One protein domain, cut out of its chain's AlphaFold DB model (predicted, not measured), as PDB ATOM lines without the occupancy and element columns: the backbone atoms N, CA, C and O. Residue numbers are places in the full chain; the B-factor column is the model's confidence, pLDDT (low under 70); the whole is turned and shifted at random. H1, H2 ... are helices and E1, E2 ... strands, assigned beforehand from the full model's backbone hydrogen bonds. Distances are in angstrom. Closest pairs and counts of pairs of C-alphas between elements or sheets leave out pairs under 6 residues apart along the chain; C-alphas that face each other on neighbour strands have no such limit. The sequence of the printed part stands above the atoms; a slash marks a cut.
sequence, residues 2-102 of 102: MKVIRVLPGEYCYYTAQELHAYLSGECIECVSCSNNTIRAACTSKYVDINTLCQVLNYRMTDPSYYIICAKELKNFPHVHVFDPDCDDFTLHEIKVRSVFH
ATOM      1  N   MET A   2      18.925  61.136  10.730       89.56
ATOM      2  CA  MET A   2      18.964  59.919   9.901       89.56
ATOM      3  C   MET A   2      18.647  60.223   8.432       89.56
ATOM      4  O   MET A   2      17.922  61.174   8.137       89.56
ATOM      5  N   LYS A   3      19.171  59.396   7.522       90.62
ATOM      6  CA  LYS A   3      18.858  59.435   6.088       90.62
ATOM      7  C   LYS A   3      18.002  58.228   5.713       90.62
ATOM      8  O   LYS A   3      18.213  57.138   6.234       90.62
ATOM      9  N   VAL A   4      17.051  58.430   4.805       92.88
ATOM     10  CA  VAL A   4      16.248  57.342   4.235       92.88
ATOM     11  C   VAL A   4      16.989  56.787   3.025       92.88
ATOM     12  O   VAL A   4      17.328  57.540   2.114       92.88
ATOM     13  N   ILE A   5      17.238  55.480   3.031       93.38
ATOM     14  CA  ILE A   5      17.920  54.759   1.955       93.38
ATOM     15  C   ILE A   5      16.942  53.735   1.395       93.38
ATOM     16  O   ILE A   5      16.303  53.006   2.155       93.38
ATOM     17  N   ARG A   6      16.812  53.690   0.069       94.06
ATOM     18  CA  ARG A   6      16.047  52.656  -0.622       94.06
ATOM     19  C   ARG A   6      17.032  51.670  -1.229       94.06
ATOM     20  O   ARG A   6      17.804  52.067  -2.090       94.06
ATOM     21  N   VAL A   7      16.968  50.424  -0.778       93.94
ATOM     22  CA  VAL A   7      17.767  49.313  -1.305       93.94
ATOM     23  C   VAL A   7      16.901  48.553  -2.308       93.94
ATOM     24  O   VAL A   7      15.765  48.185  -1.998       93.94
ATOM     25  N   LEU A   8      17.389  48.397  -3.533       93.50
ATOM     26  CA  LEU A   8      16.698  47.690  -4.610       93.50
ATOM     27  C   LEU A   8      17.003  46.182  -4.567       93.50
ATOM     28  O   LEU A   8      18.012  45.769  -3.997       93.50
ATOM     29  N   PRO A   9      16.162  45.329  -5.180       91.38
ATOM     30  CA  PRO A   9      16.455  43.903  -5.283       91.38
ATOM     31  C   PRO A   9      17.832  43.641  -5.909       91.38
ATOM     32  O   PRO A   9      18.110  44.096  -7.017       91.38
ATOM     33  N   GLY A  10      18.678  42.889  -5.200       88.06
ATOM     34  CA  GLY A  10      20.055  42.592  -5.607       88.06
ATOM     35  C   GLY A  10      21.096  43.629  -5.172       88.06
ATOM     36  O   GLY A  10      22.280  43.413  -5.417       88.06
ATOM     37  N   GLU A  11      20.690  44.728  -4.530       91.81
ATOM     38  CA  GLU A  11      21.609  45.625  -3.829       91.81
ATOM     39  C   GLU A  11      21.866  45.140  -2.401       91.81
ATOM     40  O   GLU A  11      21.030  44.485  -1.775       91.81
ATOM     41  N   TYR A  12      23.033  45.510  -1.882       92.62
ATOM     42  CA  TYR A  12      23.490  45.131  -0.555       92.62
ATOM     43  C   TYR A  12      23.750  46.382   0.273       92.62
ATOM     44  O   TYR A  12      24.230  47.394  -0.243       92.62
ATOM     45  N   CYS A  13      23.453  46.295   1.566       93.12
ATOM     46  CA  CYS A  13      23.669  47.370   2.519       93.12
ATOM     47  C   CYS A  13      24.445  46.844   3.728       93.12
ATOM     48  O   CYS A  13      24.174  45.738   4.195       93.12
ATOM     49  N   TYR A  14      25.391  47.633   4.235       92.94
ATOM     50  CA  TYR A  14      26.143  47.326   5.448       92.94
ATOM     51  C   TYR A  14      26.243  48.551   6.341       92.94
ATOM     52  O   TYR A  14      26.471  49.661   5.864       92.94
ATOM     53  N   TYR A  15      26.126  48.333   7.641       91.19
ATOM     54  CA  TYR A  15      26.366  49.339   8.661       91.19
ATOM     55  C   TYR A  15      27.101  48.691   9.831       91.19
ATOM     56  O   TYR A  15      26.964  47.498  10.106       91.19
ATOM     57  N   THR A  16      27.919  49.494  10.500       90.38
ATOM     58  CA  THR A  16      28.794  49.022  11.582       90.38
ATOM     59  C   THR A  16      28.122  49.181  12.945       90.38
ATOM     60  O   THR A  16      27.043  49.767  13.072       90.38
ATOM     61  N   ALA A  17      28.762  48.672  14.000       91.69
ATOM     62  CA  ALA A  17      28.322  48.939  15.364       91.69
ATOM     63  C   ALA A  17      28.224  50.453  15.634       91.69
ATOM     64  O   ALA A  17      28.938  51.255  15.035       91.69
ATOM     65  N   GLN A  18      27.369  50.833  16.591       94.00
ATOM     66  CA  GLN A  18      27.186  52.228  17.028       94.00
ATOM     67  C   GLN A  18      26.559  53.164  15.976       94.00
ATOM     68  O   GLN A  18      26.602  54.385  16.136       94.00
ATOM     69  N   GLU A  19      25.933  52.610  14.934       93.31
ATOM     70  CA  GLU A  19      25.156  53.361  13.945       93.31
ATOM     71  C   GLU A  19      23.654  53.174  14.141       93.31
ATOM     72  O   GLU A  19      23.145  52.058  14.256       93.31
ATOM     73  N   LEU A  20      22.924  54.291  14.158       94.25
ATOM     74  CA  LEU A  20      21.474  54.274  14.298       94.25
ATOM     75  C   LEU A  20      20.807  53.964  12.952       94.25
ATOM     76  O   LEU A  20      20.976  54.711  11.989       94.25
ATOM     77  N   HIS A  21      19.997  52.911  12.912       94.50
ATOM     78  CA  HIS A  21      19.271  52.461  11.726       94.50
ATOM     79  C   HIS A  21      17.880  51.925  12.103       94.50
ATOM     80  O   HIS A  21      17.605  51.615  13.263       94.50
ATOM     81  N   ALA A  22      16.984  51.861  11.118       95.00
ATOM     82  CA  ALA A  22      15.658  51.270  11.258       95.00
ATOM     83  C   ALA A  22      15.171  50.754   9.900       95.00
ATOM     84  O   ALA A  22      15.255  51.470   8.899       95.00
ATOM     85  N   TYR A  23      14.620  49.540   9.875       95.31
ATOM     86  CA  TYR A  23      13.913  49.018   8.708       95.31
ATOM     87  C   TYR A  23      12.476  49.541   8.693       95.31
ATOM     88  O   TYR A  23      11.768  49.452   9.694       95.31
ATOM     89  N   LEU A  24      12.060  50.117   7.563       95.62
ATOM     90  CA  LEU A  24      10.751  50.767   7.434       95.62
ATOM     91  C   LEU A  24       9.719  49.868   6.740       95.62
ATOM     92  O   LEU A  24       8.585  49.772   7.203       95.62
ATOM     93  N   SER A  25      10.096  49.228   5.630       96.75
ATOM     94  CA  SER A  25       9.235  48.326   4.859       96.75
ATOM     95  C   SER A  25      10.043  47.503   3.846       96.75
ATOM     96  O   SER A  25      11.138  47.906   3.454       96.75
ATOM     97  N   GLY A  26       9.479  46.375   3.401       96.50
ATOM     98  CA  GLY A  26      10.064  45.491   2.387       96.50
ATOM     99  C   GLY A  26      10.470  44.120   2.929       96.50
ATOM    100  O   GLY A  26      10.200  43.790   4.082       96.50
ATOM    101  N   GLU A  27      11.122  43.336   2.074       96.00
ATOM    102  CA  GLU A  27      11.687  42.026   2.395       96.00
ATOM    103  C   GLU A  27      13.191  42.068   2.131       96.00
ATOM    104  O   GLU A  27      13.638  42.622   1.124       96.00
ATOM    105  N   CYS A  28      13.979  41.503   3.040       94.38
ATOM    106  CA  CYS A  28      15.425  41.423   2.886       94.38
ATOM    107  C   CYS A  28      15.980  40.196   3.607       94.38
ATOM    108  O   CYS A  28      15.324  39.611   4.470       94.38
ATOM    109  N   ILE A  29      17.200  39.824   3.232       93.25
ATOM    110  CA  ILE A  29      18.021  38.893   3.998       93.25
ATOM    111  C   ILE A  29      18.899  39.742   4.912       93.25
ATOM    112  O   ILE A  29      19.589  40.645   4.442       93.25
ATOM    113  N   GLU A  30      18.870  39.442   6.205       93.81
ATOM    114  CA  GLU A  30      19.699  40.103   7.206       93.81
ATOM    115  C   GLU A  30      20.743  39.115   7.741       93.81
ATOM    116  O   GLU A  30      20.424  37.978   8.097       93.81
ATOM    117  N   CYS A  31      22.000  39.555   7.793       92.38
ATOM    118  CA  CYS A  31      23.087  38.850   8.461       92.38
ATOM    119  C   CYS A  31      23.638  39.752   9.563       92.38
ATOM    120  O   CYS A  31      24.001  40.898   9.309       92.38
ATOM    121  N   VAL A  32      23.688  39.224  10.783       92.00
ATOM    122  CA  VAL A  32      24.183  39.927  11.968       92.00
ATOM    123  C   VAL A  32      25.205  39.057  12.679       92.00
ATOM    124  O   VAL A  32      25.112  37.827  12.651       92.00
ATOM    125  N   SER A  33      26.165  39.697  13.346       90.69
ATOM    126  CA  SER A  33      27.023  38.998  14.300       90.69
ATOM    127  C   SER A  33      26.176  38.349  15.395       90.69
ATOM    128  O   SER A  33      25.037  38.756  15.657       90.69
ATOM    129  N   CYS A  34      26.717  37.322  16.053       89.94
ATOM    130  CA  CYS A  34      26.011  36.604  17.112       89.94
ATOM    131  C   CYS A  34      25.933  37.452  18.396       89.94
ATOM    132  O   CYS A  34      26.637  37.218  19.377       89.94
ATOM    133  N   SER A  35      25.086  38.477  18.376       86.50
ATOM    134  CA  SER A  35      24.865  39.431  19.456       86.50
ATOM    135  C   SER A  35      23.381  39.754  19.550       86.50
ATOM    136  O   SER A  35      22.702  39.968  18.551       86.50
ATOM    137  N   ASN A  36      22.869  39.813  20.772       84.69
ATOM    138  CA  ASN A  36      21.509  40.261  21.065       84.69
ATOM    139  C   ASN A  36      21.489  41.659  21.710       84.69
ATOM    140  O   ASN A  36      20.456  42.088  22.230       84.69
ATOM    141  N   ASN A  37      22.619  42.372  21.688       90.62
ATOM    142  CA  ASN A  37      22.721  43.713  22.246       90.62
ATOM    143  C   ASN A  37      22.023  44.714  21.322       90.62
ATOM    144  O   ASN A  37      22.476  44.986  20.213       90.62
ATOM    145  N   THR A  38      20.925  45.300  21.795       92.94
ATOM    146  CA  THR A  38      20.193  46.338  21.062       92.94
ATOM    147  C   THR A  38      19.846  47.490  21.991       92.94
ATOM    148  O   THR A  38      19.045  47.334  22.916       92.94
ATOM    149  N   ILE A  39      20.385  48.671  21.692       95.31
ATOM    150  CA  ILE A  39      19.934  49.932  22.282       95.31
ATOM    151  C   ILE A  39      18.905  50.534  21.330       95.31
ATOM    152  O   ILE A  39      19.163  50.709  20.142       95.31
ATOM    153  N   ARG A  40      17.707  50.813  21.843       96.81
ATOM    154  CA  ARG A  40      16.611  51.394  21.056       96.81
ATOM    155  C   ARG A  40      16.667  52.911  21.142       96.81
ATOM    156  O   ARG A  40      17.068  53.435  22.173       96.81
ATOM    157  N   ALA A  41      16.211  53.595  20.094       96.00
ATOM    158  CA  ALA A  41      16.117  55.056  20.074       96.00
ATOM    159  C   ALA A  41      14.675  55.575  20.001       96.00
ATOM    160  O   ALA A  41      14.324  56.511  20.712       96.00
ATOM    161  N   ALA A  42      13.839  54.989  19.138       94.25
ATOM    162  CA  ALA A  42      12.475  55.452  18.879       94.25
ATOM    163  C   ALA A  42      11.610  54.334  18.265       94.25
ATOM    164  O   ALA A  42      12.050  53.187  18.170       94.25
ATOM    165  N   CYS A  43      10.382  54.677  17.851       94.19
ATOM    166  CA  CYS A  43       9.449  53.795  17.130       94.19
ATOM    167  C   CYS A  43       9.180  52.462  17.850       94.19
ATOM    168  O   CYS A  43       8.980  51.420  17.233       94.19
ATOM    169  N   THR A  44       9.190  52.496  19.180       96.25
ATOM    170  CA  THR A  44       9.003  51.324  20.027       96.25
ATOM    171  C   THR A  44       8.215  51.704  21.273       96.25
ATOM    172  O   THR A  44       8.333  52.822  21.767       96.25
ATOM    173  N   SER A  45       7.428  50.766  21.795       97.25
ATOM    174  CA  SER A  45       6.817  50.866  23.126       97.25
ATOM    175  C   SER A  45       7.720  50.313  24.239       97.25
ATOM    176  O   SER A  45       7.366  50.388  25.412       97.25
ATOM    177  N   LYS A  46       8.873  49.724  23.887       96.12
ATOM    178  CA  LYS A  46       9.845  49.168  24.841       96.12
ATOM    179  C   LYS A  46      10.712  50.272  25.454       96.12
ATOM    180  O   LYS A  46      10.791  51.378  24.928       96.12
ATOM    181  N   TYR A  47      11.405  49.942  26.546       96.12
ATOM    182  CA  TYR A  47      12.341  50.852  27.209       96.12
ATOM    183  C   TYR A  47      13.437  51.364  26.255       96.12
ATOM    184  O   TYR A  47      13.981  50.602  25.445       96.12
ATOM    185  N   VAL A  48      13.748  52.653  26.398       97.56
ATOM    186  CA  VAL A  48      14.771  53.397  25.658       97.56
ATOM    187  C   VAL A  48      15.782  53.927  26.674       97.56
ATOM    188  O   VAL A  48      15.459  54.806  27.474       97.56
ATOM    189  N   ASP A  49      17.001  53.394  26.640       96.88
ATOM    190  CA  ASP A  49      18.113  53.887  27.456       96.88
ATOM    191  C   ASP A  49      18.775  55.086  26.764       96.88
ATOM    192  O   ASP A  49      19.715  54.943  25.980       96.88
ATOM    193  N   ILE A  50      18.240  56.280  27.025       96.81
ATOM    194  CA  ILE A  50      18.680  57.529  26.385       96.81
ATOM    195  C   ILE A  50      20.145  57.841  26.714       96.81
ATOM    196  O   ILE A  50      20.878  58.314  25.847       96.81
ATOM    197  N   ASN A  51      20.580  57.583  27.949       97.75
ATOM    198  CA  ASN A  51      21.932  57.925  28.386       97.75
ATOM    199  C   ASN A  51      22.961  57.062  27.660       97.75
ATOM    200  O   ASN A  51      23.889  57.600  27.054       97.75
ATOM    201  N   THR A  52      22.754  55.741  27.650       96.81
ATOM    202  CA  THR A  52      23.649  54.827  26.935       96.81
ATOM    203  C   THR A  52      23.615  55.106  25.434       96.81
ATOM    204  O   THR A  52      24.670  55.158  24.808       96.81
ATOM    205  N   LEU A  53      22.436  55.368  24.853       96.69
ATOM    206  CA  LEU A  53      22.309  55.732  23.437       96.69
ATOM    207  C   LEU A  53      23.166  56.953  23.073       96.69
ATOM    208  O   LEU A  53      23.935  56.888  22.116       96.69
ATOM    209  N   CYS A  54      23.053  58.046  23.831       96.00
ATOM    210  CA  CYS A  54      23.831  59.264  23.591       96.00
ATOM    211  C   CYS A  54      25.337  59.058  23.805       96.00
ATOM    212  O   CYS A  54      26.141  59.749  23.188       96.00
ATOM    213  N   GLN A  55      25.723  58.123  24.673       97.12
ATOM    214  CA  GLN A  55      27.124  57.821  24.947       97.12
ATOM    215  C   GLN A  55      27.784  57.000  23.832       97.12
ATOM    216  O   GLN A  55      28.943  57.253  23.509       97.12
ATOM    217  N   VAL A  56      27.093  55.991  23.290       96.00
ATOM    218  CA  VAL A  56      27.720  55.015  22.378       96.00
ATOM    219  C   VAL A  56      27.559  55.351  20.905       96.00
ATOM    220  O   VAL A  56      28.253  54.753  20.094       96.00
ATOM    221  N   LEU A  57      26.635  56.236  20.525       95.44
ATOM    222  CA  LEU A  57      26.409  56.571  19.120       95.44
ATOM    223  C   LEU A  57      27.655  57.241  18.518       95.44
ATOM    224  O   LEU A  57      28.219  58.154  19.114       95.44
ATOM    225  N   ASN A  58      28.066  56.844  17.311       93.44
ATOM    226  CA  ASN A  58      29.274  57.400  16.683       93.44
ATOM    227  C   ASN A  58      29.058  58.754  15.967       93.44
ATOM    228  O   ASN A  58      30.019  59.378  15.521       93.44
ATOM    229  N   TYR A  59      27.802  59.205  15.838       92.44
ATOM    230  CA  TYR A  59      27.379  60.463  15.196       92.44
ATOM    231  C   TYR A  59      27.926  60.702  13.775       92.44
ATOM    232  O   TYR A  59      27.923  61.838  13.286       92.44
ATOM    233  N   ARG A  60      28.373  59.651  13.083       90.75
ATOM    234  CA  ARG A  60      28.998  59.762  11.768       90.75
ATOM    235  C   ARG A  60      27.977  60.218  10.723       90.75
ATOM    236  O   ARG A  60      26.907  59.637  10.568       90.75
ATOM    237  N   MET A  61      28.328  61.267   9.982       91.00
ATOM    238  CA  MET A  61      27.509  61.801   8.894       91.00
ATOM    239  C   MET A  61      28.110  61.375   7.554       91.00
ATOM    240  O   MET A  61      29.171  61.856   7.168       91.00
ATOM    241  N   THR A  62      27.423  60.489   6.840       89.62
ATOM    242  CA  THR A  62      27.859  59.963   5.538       89.62
ATOM    243  C   THR A  62      26.813  60.209   4.458       89.62
ATOM    244  O   THR A  62      25.644  60.496   4.740       89.62
ATOM    245  N   ASP A  63      27.224  60.153   3.195       91.44
ATOM    246  CA  ASP A  63      26.296  60.064   2.068       91.44
ATOM    247  C   ASP A  63      25.565  58.704   2.076       91.44
ATOM    248  O   ASP A  63      26.188  57.721   2.470       91.44
ATOM    249  N   PRO A  64      24.282  58.592   1.664       89.56
ATOM    250  CA  PRO A  64      23.593  57.301   1.576       89.56
ATOM    251  C   PRO A  64      24.364  56.225   0.808       89.56
ATOM    252  O   PRO A  64      24.305  55.059   1.190       89.56
ATOM    253  N   SER A  65      25.115  56.615  -0.229       90.69
ATOM    254  CA  SER A  65      25.939  55.689  -1.015       90.69
ATOM    255  C   SER A  65      27.018  54.980  -0.195       90.69
ATOM    256  O   SER A  65      27.438  53.897  -0.579       90.69
ATOM    257  N   TYR A  66      27.418  55.532   0.956       90.88
ATOM    258  CA  TYR A  66      28.386  54.914   1.863       90.88
ATOM    259  C   TYR A  66      27.933  53.544   2.376       90.88
ATOM    260  O   TYR A  66      28.763  52.675   2.619       90.88
ATOM    261  N   TYR A  67      26.625  53.363   2.557       91.62
ATOM    262  CA  TYR A  67      26.065  52.124   3.089       91.62
ATOM    263  C   TYR A  67      25.810  51.082   2.000       91.62
ATOM    264  O   TYR A  67      25.602  49.919   2.326       91.62
ATOM    265  N   ILE A  68      25.814  51.477   0.722       91.50
ATOM    266  CA  ILE A  68      25.572  50.574  -0.404       91.50
ATOM    267  C   ILE A  68      26.887  49.917  -0.812       91.50
ATOM    268  O   ILE A  68      27.876  50.595  -1.089       91.50
ATOM    269  N   ILE A  69      26.893  48.589  -0.890       87.38
ATOM    270  CA  ILE A  69      28.076  47.815  -1.269       87.38
ATOM    271  C   ILE A  69      27.826  47.094  -2.588       87.38
ATOM    272  O   ILE A  69      26.787  46.469  -2.804       87.38
ATOM    273  N   CYS A  70      28.833  47.127  -3.456       84.94
ATOM    274  CA  CYS A  70      28.851  46.341  -4.679       84.94
ATOM    275  C   CYS A  70      29.379  44.933  -4.391       84.94
ATOM    276  O   CYS A  70      30.566  44.763  -4.096       84.94
ATOM    277  N   ALA A  71      28.521  43.922  -4.527       89.00
ATOM    278  CA  ALA A  71      28.970  42.536  -4.524       89.00
ATOM    279  C   ALA A  71      29.905  42.274  -5.714       89.00
ATOM    280  O   ALA A  71      29.711  42.793  -6.818       89.00
ATOM    281  N   LYS A  72      30.937  41.462  -5.483       91.25
ATOM    282  CA  LYS A  72      31.943  41.115  -6.492       91.25
ATOM    283  C   LYS A  72      31.661  39.722  -7.029       91.25
ATOM    284  O   LYS A  72      31.344  38.818  -6.267       91.25
ATOM    285  N   GLU A  73      31.792  39.528  -8.334       93.44
ATOM    286  CA  GLU A  73      31.757  38.182  -8.907       93.44
ATOM    287  C   GLU A  73      32.968  37.373  -8.423       93.44
ATOM    288  O   GLU A  73      34.106  37.858  -8.442       93.44
ATOM    289  N   LEU A  74      32.729  36.139  -7.979       94.19
ATOM    290  CA  LEU A  74      33.798  35.247  -7.554       94.19
ATOM    291  C   LEU A  74      34.562  34.720  -8.775       94.19
ATOM    292  O   LEU A  74      33.986  34.161  -9.709       94.19
ATOM    293  N   LYS A  75      35.894  34.837  -8.748       93.62
ATOM    294  CA  LYS A  75      36.761  34.363  -9.835       93.62
ATOM    295  C   LYS A  75      36.489  32.886 -10.144       93.62
ATOM    296  O   LYS A  75      36.547  32.049  -9.249       93.62
ATOM    297  N   ASN A  76      36.277  32.576 -11.425       94.50
ATOM    298  CA  ASN A  76      35.923  31.250 -11.961       94.50
ATOM    299  C   ASN A  76      34.491  30.765 -11.654       94.50
ATOM    300  O   ASN A  76      34.142  29.657 -12.058       94.50
ATOM    301  N   PHE A  77      33.653  31.574 -10.999       93.62
ATOM    302  CA  PHE A  77      32.275  31.222 -10.650       93.62
ATOM    303  C   PHE A  77      31.308  32.357 -11.041       93.62
ATOM    304  O   PHE A  77      30.870  33.119 -10.181       93.62
ATOM    305  N   PRO A  78      30.904  32.453 -12.324       89.81
ATOM    306  CA  PRO A  78      30.143  33.594 -12.862       89.81
ATOM    307  C   PRO A  78      28.703  33.727 -12.338       89.81
ATOM    308  O   PRO A  78      27.981  34.654 -12.689       89.81
ATOM    309  N   HIS A  79      28.246  32.770 -11.533       93.06
ATOM    310  CA  HIS A  79      26.916  32.765 -10.919       93.06
ATOM    311  C   HIS A  79      26.960  33.026  -9.414       93.06
ATOM    312  O   HIS A  79      25.929  32.908  -8.750       93.06
ATOM    313  N   VAL A  80      28.144  33.335  -8.880       94.69
ATOM    314  CA  VAL A  80      28.378  33.558  -7.458       94.69
ATOM    315  C   VAL A  80      28.822  34.999  -7.253       94.69
ATOM    316  O   VAL A  80      29.891  35.403  -7.716       94.69
ATOM    317  N   HIS A  81      28.004  35.763  -6.537       93.50
ATOM    318  CA  HIS A  81      28.341  37.108  -6.088       93.50
ATOM    319  C   HIS A  81      28.692  37.070  -4.604       93.50
ATOM    320  O   HIS A  81      27.953  36.517  -3.791       93.50
ATOM    321  N   VAL A  82      29.832  37.653  -4.258       94.00
ATOM    322  CA  VAL A  82      30.351  37.711  -2.896       94.00
ATOM    323  C   VAL A  82      30.161  39.114  -2.359       94.00
ATOM    324  O   VAL A  82      30.644  40.095  -2.937       94.00
ATOM    325  N   PHE A  83      29.460  39.189  -1.241       92.31
ATOM    326  CA  PHE A  83      29.373  40.363  -0.399       92.31
ATOM    327  C   PHE A  83      30.211  40.096   0.849       92.31
ATOM    328  O   PHE A  83      29.891  39.232   1.664       92.31
ATOM    329  N   ASP A  84      31.310  40.832   0.941       90.62
ATOM    330  CA  ASP A  84      32.312  40.716   1.992       90.62
ATOM    331  C   ASP A  84      32.374  42.066   2.711       90.62
ATOM    332  O   ASP A  84      33.140  42.949   2.303       90.62
ATOM    333  N   PRO A  85      31.453  42.314   3.663       86.19
ATOM    334  CA  PRO A  85      31.599  43.464   4.533       86.19
ATOM    335  C   PRO A  85      32.874  43.241   5.342       86.19
ATOM    336  O   PRO A  85      33.176  42.114   5.706       86.19
ATOM    337  N   ASP A  86      33.634  44.300   5.594       84.50
ATOM    338  CA  ASP A  86      34.902  44.243   6.331       84.50
ATOM    339  C   ASP A  86      34.656  43.901   7.819       84.50
ATOM    340  O   ASP A  86      34.745  44.760   8.698       84.50
ATOM    341  N   CYS A  87      34.223  42.666   8.097       87.38
ATOM    342  CA  CYS A  87      33.958  42.103   9.413       87.38
ATOM    343  C   CYS A  87      34.377  40.629   9.483       87.38
ATOM    344  O   CYS A  87      34.397  39.912   8.487       87.38
ATOM    345  N   ASP A  88      34.681  40.168  10.695       90.75
ATOM    346  CA  ASP A  88      35.188  38.810  10.920       90.75
ATOM    347  C   ASP A  88      34.068  37.762  11.046       90.75
ATOM    348  O   ASP A  88      34.317  36.558  10.979       90.75
ATOM    349  N   ASP A  89      32.830  38.205  11.274       93.12
ATOM    350  CA  ASP A  89      31.719  37.329  11.643       93.12
ATOM    351  C   ASP A  89      31.130  36.553  10.459       93.12
ATOM    352  O   ASP A  89      30.663  35.425  10.638       93.12
ATOM    353  N   PHE A  90      31.085  37.151   9.261       92.31
ATOM    354  CA  PHE A  90      30.426  36.540   8.106       92.31
ATOM    355  C   PHE A  90      30.850  37.128   6.753       92.31
ATOM    356  O   PHE A  90      31.088  38.321   6.615       92.31
ATOM    357  N   THR A  91      30.769  36.286   5.720       93.25
ATOM    358  CA  THR A  91      30.777  36.672   4.301       93.25
ATOM    359  C   THR A  91      29.543  36.061   3.634       93.25
ATOM    360  O   THR A  91      29.245  34.878   3.831       93.25
ATOM    361  N   LEU A  92      28.824  36.827   2.812       93.31
ATOM    362  CA  LEU A  92      27.626  36.353   2.114       93.31
ATOM    363  C   LEU A  92      27.948  35.972   0.665       93.31
ATOM    364  O   LEU A  92      28.535  36.749  -0.083       93.31
ATOM    365  N   HIS A  93      27.509  34.781   0.257       94.25
ATOM    366  CA  HIS A  93      27.589  34.313  -1.125       94.25
ATOM    367  C   HIS A  93      26.176  34.180  -1.699       94.25
ATOM    368  O   HIS A  93      25.405  33.318  -1.279       94.25
ATOM    369  N   GLU A  94      25.838  35.017  -2.674       93.25
ATOM    370  CA  GLU A  94      24.611  34.901  -3.458       93.25
ATOM    371  C   GLU A  94      24.879  34.006  -4.674       93.25
ATOM    372  O   GLU A  94      25.729  34.317  -5.508       93.25
ATOM    373  N   ILE A  95      24.138  32.901  -4.793       93.69
ATOM    374  CA  ILE A  95      24.243  31.971  -5.923       93.69
ATOM    375  C   ILE A  95      22.974  32.070  -6.766       93.69
ATOM    376  O   ILE A  95      21.895  31.660  -6.339       93.69
ATOM    377  N   LYS A  96      23.106  32.580  -7.992       90.25
ATOM    378  CA  LYS A  96      21.991  32.708  -8.937       90.25
ATOM    379  C   LYS A  96      21.944  31.511  -9.875       90.25
ATOM    380  O   LYS A  96      22.715  31.409 -10.825       90.25
ATOM    381  N   VAL A  97      21.000  30.608  -9.632       89.81
ATOM    382  CA  VAL A  97      20.728  29.474 -10.522       89.81
ATOM    383  C   VAL A  97      19.634  29.874 -11.512       89.81
ATOM    384  O   VAL A  97      18.655  30.519 -11.138       89.81
ATOM    385  N   ARG A  98      19.777  29.504 -12.790       83.06
ATOM    386  CA  ARG A  98      18.701  29.704 -13.770       83.06
ATOM    387  C   ARG A  98      17.471  28.907 -13.336       83.06
ATOM    388  O   ARG A  98      17.564  27.694 -13.165       83.06
ATOM    389  N   SER A  99      16.327  29.576 -13.204       75.19
ATOM    390  CA  SER A  99      15.054  28.872 -13.057       75.19
ATOM    391  C   SER A  99      14.764  28.115 -14.352       75.19
ATOM    392  O   SER A  99      14.737  28.714 -15.426       75.19
ATOM    393  N   VAL A 100      14.588  26.799 -14.248       71.69
ATOM    394  CA  VAL A 100      14.231  25.918 -15.375       71.69
ATOM    395  C   VAL A 100      12.718  25.684 -15.463       71.69
ATOM    396  O   VAL A 100      12.264  24.902 -16.291       71.69
ATOM    397  N   PHE A 101      11.936  26.354 -14.614       60.22
ATOM    398  CA  PHE A 101      10.485  26.226 -14.581       60.22
ATOM    399  C   PHE A 101       9.837  27.426 -15.283       60.22
ATOM    400  O   PHE A 101      10.022  28.573 -14.862       60.22
ATOM    401  N   HIS A 102       9.132  27.126 -16.377       51.62
ATOM    402  CA  HIS A 102       8.137  27.977 -17.031       51.62
ATOM    403  C   HIS A 102       6.754  27.694 -16.452       51.62
ATOM    404  O   HIS A 102       6.468  26.498 -16.206       51.62
TER     405      HIS A 102
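AT A GLANCE: This is residues 2 to 102 of the 102 residues of the protein "Mannose-6-phosphate isomerase" of Thelazia callipaeda (UniProt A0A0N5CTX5). Little regular structure is present: a small three-stranded antiparallel sheet, E1-E2-E3, lies toward one end of a loose, elongated body of loops, and short helix H1 toward the other. Residues 2 to 49 hold no named element. The printed part has 101 residues, 25 in named elements ordered H1, H2, E1, E2, E3, class mixed. The radius of gyration of the C-alphas is 16.8 A; the spans are 53 by 31 by 28 A.

HOW THE PARTS SIT: E1, residues 72 to 74, E2, 77 to 83, and E3, 92 to 95, form a meander, two successive antiparallel hairpins. Within hydrogen-bond range are N 72 and O 82, 2.9 A, and N 81 and O 94, 2.9 A. H1, residues 50 to 56, and H2, 64 to 67, are apart and not on the sheet. Every O i to N i+4 pair in H1 is within hydrogen-bond range; H2 is too short for one.

IN THESE COORDINATES: First to last C-alpha, E2 measures 14.0 A, H1 10.2 A, E3 9.8 A, E1 6.2 A, H2 5.9 A. C-alpha 50 is at (18.680, 57.529, 26.385), C-alpha 95 at (24.243, 31.971, -5.923).

THE WHOLE: The farthest C-alphas, Asn 51 and His 102, are 56.1 A apart. The printed part has no cut and no long link. Residues 101 to 102 have pLDDT under 70.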